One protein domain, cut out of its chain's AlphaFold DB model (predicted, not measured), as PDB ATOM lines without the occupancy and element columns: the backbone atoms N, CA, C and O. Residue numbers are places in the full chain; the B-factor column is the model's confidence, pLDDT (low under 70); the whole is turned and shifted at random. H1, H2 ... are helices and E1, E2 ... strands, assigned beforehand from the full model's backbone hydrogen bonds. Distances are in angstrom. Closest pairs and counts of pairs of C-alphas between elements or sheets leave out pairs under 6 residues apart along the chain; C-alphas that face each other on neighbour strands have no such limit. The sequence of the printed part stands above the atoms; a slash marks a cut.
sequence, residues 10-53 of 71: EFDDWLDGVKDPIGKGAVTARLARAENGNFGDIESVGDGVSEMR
ATOM      1  N   GLU A  10     -20.141  -6.024  36.910       89.62
ATOM      2  CA  GLU A  10     -21.109  -4.984  37.266       89.62
ATOM      3  C   GLU A  10     -22.479  -5.222  36.620       89.62
ATOM      4  O   GLU A  10     -23.507  -4.926  37.230       89.62
ATOM      5  N   PHE A  11     -22.504  -5.750  35.392       87.00
ATOM      6  CA  PHE A  11     -23.748  -6.110  34.718       87.00
ATOM      7  C   PHE A  11     -24.432  -7.282  35.420       87.00
ATOM      8  O   PHE A  11     -25.642  -7.230  35.649       87.00
ATOM      9  N   ASP A  12     -23.665  -8.308  35.785       87.88
ATOM     10  CA  ASP A  12     -24.189  -9.491  36.466       87.88
ATOM     11  C   ASP A  12     -24.773  -9.114  37.841       87.88
ATOM     12  O   ASP A  12     -25.921  -9.454  38.139       87.88
ATOM     13  N   ASP A  13     -24.049  -8.311  38.631       90.19
ATOM     14  CA  ASP A  13     -24.509  -7.806  39.932       90.19
ATOM     15  C   ASP A  13     -25.778  -6.946  39.802       90.19
ATOM     16  O   ASP A  13     -26.717  -7.066  40.599       90.19
ATOM     17  N   TRP A  14     -25.837  -6.082  38.784       91.44
ATOM     18  CA  TRP A  14     -27.029  -5.285  38.495       91.44
ATOM     19  C   TRP A  14     -28.217  -6.180  38.136       91.44
ATOM     20  O   TRP A  14     -29.296  -6.019  38.711       91.44
ATOM     21  N   LEU A  15     -28.024  -7.150  37.237       86.19
ATOM     22  CA  LEU A  15     -29.077  -8.057  36.783       86.19
ATOM     23  C   LEU A  15     -29.596  -8.949  37.924       86.19
ATOM     24  O   LEU A  15     -30.783  -9.292  37.966       86.19
ATOM     25  N   ASP A  16     -28.738  -9.306  38.877       87.38
ATOM     26  CA  ASP A  16     -29.124  -9.996  40.108       87.38
ATOM     27  C   ASP A  16     -29.836  -9.095  41.119       87.38
ATOM     28  O   ASP A  16     -30.729  -9.565  41.828       87.38
ATOM     29  N   GLY A  17     -29.545  -7.795  41.111       88.50
ATOM     30  CA  GLY A  17     -30.264  -6.781  41.879       88.50
ATOM     31  C   GLY A  17     -31.663  -6.434  41.350       88.50
ATOM     32  O   GLY A  17     -32.488  -5.925  42.120       88.50
ATOM     33  N   VAL A  18     -31.969  -6.714  40.073       86.75
ATOM     34  CA  VAL A  18     -33.287  -6.433  39.474       86.75
ATOM     35  C   VAL A  18     -34.370  -7.281  40.147       86.75
ATOM     36  O   VAL A  18     -34.470  -8.492  39.950       86.75
ATOM     37  N   LYS A  19     -35.234  -6.621  40.925       86.12
ATOM     38  CA  LYS A  19     -36.346  -7.265  41.649       86.12
ATOM     39  C   LYS A  19     -37.532  -7.620  40.765       86.12
ATOM     40  O   LYS A  19     -38.382  -8.401  41.186       86.12
ATOM     41  N   ASP A  20     -37.617  -7.029  39.578       85.38
ATOM     42  CA  ASP A  20     -38.697  -7.313  38.652       85.38
ATOM     43  C   ASP A  20     -38.385  -8.531  37.772       85.38
ATOM     44  O   ASP A  20     -37.519  -8.464  36.889       85.38
ATOM     45  N   PRO A  21     -39.109  -9.648  37.961       84.06
ATOM     46  CA  PRO A  21     -38.895 -10.847  37.168       84.06
ATOM     47  C   PRO A  21     -39.244 -10.644  35.688       84.06
ATOM     48  O   PRO A  21     -38.695 -11.348  34.840       84.06
ATOM     49  N   ILE A  22     -40.134  -9.699  35.355       84.31
ATOM     50  CA  ILE A  22     -40.558  -9.462  33.970       84.31
ATOM     51  C   ILE A  22     -39.436  -8.764  33.192       84.31
ATOM     52  O   ILE A  22     -39.045  -9.233  32.123       84.31
ATOM     53  N   GLY A  23     -38.877  -7.691  33.741       84.44
ATOM     54  CA  GLY A  23     -37.746  -6.940  33.210       84.44
ATOM     55  C   GLY A  23     -36.482  -7.789  33.146       84.44
ATOM     56  O   GLY A  23     -35.859  -7.861  32.086       84.44
ATOM     57  N   LYS A  24     -36.161  -8.536  34.214       86.62
ATOM     58  CA  LYS A  24     -35.037  -9.491  34.210       86.62
ATOM     59  C   LYS A  24     -35.192 -10.541  33.105       86.62
ATOM     60  O   LYS A  24     -34.248 -10.817  32.360       86.62
ATOM     61  N   GLY A  25     -36.399 -11.091  32.948       86.75
ATOM     62  CA  GLY A  25     -36.722 -12.030  31.875       86.75
ATOM     63  C   GLY A  25     -36.607 -11.408  30.482       86.75
ATOM     64  O   GLY A  25     -36.077 -12.043  29.571       86.75
ATOM     65  N   ALA A  26     -37.043 -10.159  30.312       87.31
ATOM     66  CA  ALA A  26     -36.955  -9.440  29.047       87.31
ATOM     67  C   ALA A  26     -35.498  -9.183  28.627       87.31
ATOM     68  O   ALA A  26     -35.156  -9.436  27.471       87.31
ATOM     69  N   VAL A  27     -34.637  -8.752  29.558       85.88
ATOM     70  CA  VAL A  27     -33.199  -8.546  29.312       85.88
ATOM     71  C   VAL A  27     -32.525  -9.869  28.944       85.88
ATOM     72  O   VAL A  27     -31.891  -9.966  27.895       85.88
ATOM     73  N   THR A  28     -32.745 -10.922  29.735       87.19
ATOM     74  CA  THR A  28     -32.150 -12.250  29.489       87.19
ATOM     75  C   THR A  28     -32.597 -12.829  28.143       87.19
ATOM     76  O   THR A  28     -31.785 -13.301  27.349       87.19
ATOM     77  N   ALA A  29     -33.895 -12.739  27.829       88.19
ATOM     78  CA  ALA A  29     -34.427 -13.181  26.544       88.19
ATOM     79  C   ALA A  29     -33.858 -12.369  25.374       88.19
ATOM     80  O   ALA A  29     -33.731 -12.889  24.263       88.19
ATOM     81  N   ARG A  30     -33.520 -11.093  25.597       86.50
ATOM     82  CA  ARG A  30     -32.891 -10.258  24.582       86.50
ATOM     83  C   ARG A  30     -31.451 -10.672  24.309       86.50
ATOM     84  O   ARG A  30     -31.106 -10.796  23.137       86.50
ATOM     85  N   LEU A  31     -30.666 -10.932  25.353       85.88
ATOM     86  CA  LEU A  31     -29.297 -11.441  25.226       85.88
ATOM     87  C   LEU A  31     -29.279 -12.771  24.468       85.88
ATOM     88  O   LEU A  31     -28.589 -12.879  23.461       85.88
ATOM     89  N   ALA A  32     -30.152 -13.717  24.827       87.06
ATOM     90  CA  ALA A  32     -30.268 -14.996  24.120       87.06
ATOM     91  C   ALA A  32     -30.628 -14.836  22.625       87.06
ATOM     92  O   ALA A  32     -30.225 -15.627  21.770       87.06
ATOM     93  N   ARG A  33     -31.398 -13.802  22.262       86.50
ATOM     94  CA  ARG A  33     -31.667 -13.473  20.851       86.50
ATOM     95  C   ARG A  33     -30.441 -12.868  20.173       86.50
ATOM     96  O   ARG A  33     -30.155 -13.250  19.040       86.50
ATOM     97  N   ALA A  34     -29.719 -11.981  20.855       86.25
ATOM     98  CA  ALA A  34     -28.485 -11.379  20.358       86.25
ATOM     99  C   ALA A  34     -27.397 -12.438  20.112       86.25
ATOM    100  O   ALA A  34     -26.789 -12.425  19.045       86.25
ATOM    101  N   GLU A  35     -27.241 -13.426  21.001       86.56
ATOM    102  CA  GLU A  35     -26.379 -14.605  20.798       86.56
ATOM    103  C   GLU A  35     -26.714 -15.350  19.503       86.56
ATOM    104  O   GLU A  35     -25.836 -15.842  18.805       86.56
ATOM    105  N   ASN A  36     -27.990 -15.399  19.119       85.81
ATOM    106  CA  ASN A  36     -28.431 -16.054  17.889       85.81
ATOM    107  C   ASN A  36     -28.361 -15.156  16.637       85.81
ATOM    108  O   ASN A  36     -28.861 -15.543  15.580       85.81
ATOM    109  N   GLY A  37     -27.771 -13.960  16.721       83.94
ATOM    110  CA  GLY A  37     -27.733 -13.008  15.604       83.94
ATOM    111  C   GLY A  37     -28.941 -12.083  15.519       83.94
ATOM    112  O   GLY A  37     -28.989 -11.225  14.641       83.94
ATOM    113  N   ASN A  38     -29.915 -12.221  16.420       83.69
ATOM    114  CA  ASN A  38     -31.111 -11.392  16.441       83.69
ATOM    115  C   ASN A  38     -30.974 -10.251  17.451       83.69
ATOM    116  O   ASN A  38     -31.537 -10.237  18.548       83.69
ATOM    117  N   PHE A  39     -30.221  -9.260  17.006       77.88
ATOM    118  CA  PHE A  39     -29.947  -8.022  17.703       77.88
ATOM    119  C   PHE A  39     -31.141  -7.086  17.814       77.88
ATOM    120  O   PHE A  39     -31.109  -6.243  18.690       77.88
ATOM    121  N   GLY A  40     -32.227  -7.283  17.054       81.38
ATOM    122  CA  GLY A  40     -33.465  -6.483  17.079       81.38
ATOM    123  C   GLY A  40     -33.249  -4.971  16.921       81.38
ATOM    124  O   GLY A  40     -32.514  -4.562  16.033       81.38
ATOM    125  N   ASP A  41     -33.910  -4.162  17.754       79.62
ATOM    126  CA  ASP A  41     -33.780  -2.699  17.750       79.62
ATOM    127  C   ASP A  41     -32.463  -2.269  18.417       79.62
ATOM    128  O   ASP A  41     -32.322  -2.366  19.644       79.62
ATOM    129  N   ILE A  42     -31.497  -1.887  17.579       81.25
ATOM    130  CA  ILE A  42     -30.169  -1.405  17.962       81.25
ATOM    131  C   ILE A  42     -29.926  -0.058  17.301       81.25
ATOM    132  O   ILE A  42     -30.093   0.084  16.089       81.25
ATOM    133  N   GLU A  43     -29.466   0.899  18.095       81.81
ATOM    134  CA  GLU A  43     -29.064   2.222  17.639       81.81
ATOM    135  C   GLU A  43     -27.610   2.471  18.050       81.81
ATOM    136  O   GLU A  43     -27.222   2.237  19.193       81.81
ATOM    137  N   SER A  44     -26.769   2.904  17.112       83.00
ATOM    138  CA  SER A  44     -25.380   3.241  17.430       83.00
ATOM    139  C   SER A  44     -25.330   4.540  18.226       83.00
ATOM    140  O   SER A  44     -25.815   5.569  17.757       83.00
ATOM    141  N   VAL A  45     -24.708   4.503  19.403       83.69
ATOM    142  CA  VAL A  45     -24.579   5.671  20.293       83.69
ATOM    143  C   VAL A  45     -23.273   6.444  20.082       83.69
ATOM    144  O   VAL A  45     -23.112   7.537  20.618       83.69
ATOM    145  N   GLY A  46     -22.374   5.919  19.246       80.56
ATOM    146  CA  GLY A  46     -21.059   6.498  18.969       80.56
ATOM    147  C   GLY A  46     -19.932   5.605  19.483       80.56
ATOM    148  O   GLY A  46     -20.182   4.592  20.122       80.56
ATOM    149  N   ASP A  47     -18.688   5.938  19.132       80.56
ATOM    150  CA  ASP A  47     -17.466   5.295  19.653       80.56
ATOM    151  C   ASP A  47     -17.377   3.762  19.511       80.56
ATOM    152  O   ASP A  47     -16.652   3.086  20.236       80.56
ATOM    153  N   GLY A  48     -18.074   3.200  18.519       79.38
ATOM    154  CA  GLY A  48     -18.113   1.753  18.290       79.38
ATOM    155  C   GLY A  48     -19.065   1.003  19.223       79.38
ATOM    156  O   GLY A  48     -19.112  -0.224  19.167       79.38
ATOM    157  N   VAL A  49     -19.853   1.725  20.021       80.19
ATOM    158  CA  VAL A  49     -20.866   1.159  20.907       80.19
ATOM    159  C   VAL A  49     -22.260   1.367  20.324       80.19
ATOM    160  O   VAL A  49     -22.552   2.330  19.606       80.19
ATOM    161  N   SER A  50     -23.130   0.393  20.570       79.00
ATOM    162  CA  SER A  50     -24.525   0.441  20.156       79.00
ATOM    163  C   SER A  50     -25.425   0.057  21.317       79.00
ATOM    164  O   SER A  50     -25.169  -0.920  22.017       79.00
ATOM    165  N   GLU A  51     -26.491   0.823  21.502       82.62
ATOM    166  CA  GLU A  51     -27.501   0.577  22.515       82.62
ATOM    167  C   GLU A  51     -28.567  -0.367  21.955       82.62
ATOM    168  O   GLU A  51     -29.038  -0.211  20.827       82.62
ATOM    169  N   MET A  52     -28.966  -1.353  22.757       81.12
ATOM    170  CA  MET A  52     -30.013  -2.303  22.402       81.12
ATOM    171  C   MET A  52     -31.253  -2.060  23.254       81.12
ATOM    172  O   MET A  52     -31.230  -2.226  24.474       81.12
ATOM    173  N   ARG A  53     -32.379  -1.752  22.604       79.94
ATOM    174  CA  ARG A  53     -33.638  -1.514  23.315       79.94
ATOM    175  C   ARG A  53     -34.296  -2.838  23.706       79.94
ATOM    176  O   ARG A  53     -34.483  -3.754  22.889       79.94
TER     177      ARG A  53
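AT A GLANCE: This is residues 10 to 53 of the 71 residues of the protein "Addiction module killer protein" of Pseudomonas putida (UniProt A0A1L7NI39). The model is an open U: the long helix H2 makes its base, the short helix H1 folds back near the first end of H2, and the small two-stranded hairpin E1 and E2 makes the other arm. The two arms stay apart, and the contacts between the parts are few. The printed part has 44 residues, with two named helices and two named strands in the order H1, H2, E1, E2; the sheet has the order E1 - E2 and is antiparallel, and the class is mixed, helices and strands. The whole is loose, with a radius of gyration of the C-alphas of 11.8 A, and spans 30 by 21 by 14 A.

IN THESE COORDINATES: H1, residues 10 to 17, begins at C-alpha 10 at (-21.109, -4.984, 37.266) and is 10.4 A long from first to last C-alpha. H2, residues 21 to 35, begins at C-alpha 21 at (-38.895, -10.847, 37.168) and is 20.9 A long. E1, residues 42 to 46, measures 12.1 A. E2, residues 49 to 52, measures 9.9 A and ends at C-alpha 52 at (-30.013, -2.303, 22.402).

HOW THE PARTS SIT: H1 and H2 are close but not clearly touching; their closest C-alphas, those of Leu 15 and Lys 24, are 6.6 A apart. They run opposite ways at a tilt of 36 degrees, only just steep. In both helices every O i to N i+4 pair is within hydrogen-bond range. E1 and E2 form a hairpin, antiparallel, with 150 degrees between their directions. Across it N 43 and O 51 are 3.0 A apart, and N 51 and O 43 are 2.8 A apart, both within hydrogen-bond range. H1 is apart from E1 and from E2, and H2 is apart from E2.

THE WHOLE: The two C-alphas farthest apart, those of Pro 21 and Asp 47, are 32.0 A from each other. Residues 17 to 22, of which 17 belongs to H1 and 21 to 22 belong to H2, stand free. The printed part has no cut. The links H1 to H2 and E1 to E2 are tight, and the link H2 to E1, six residues, is short. The mean pLDDT of the printed part is 84.7, and no printed residue is under 70.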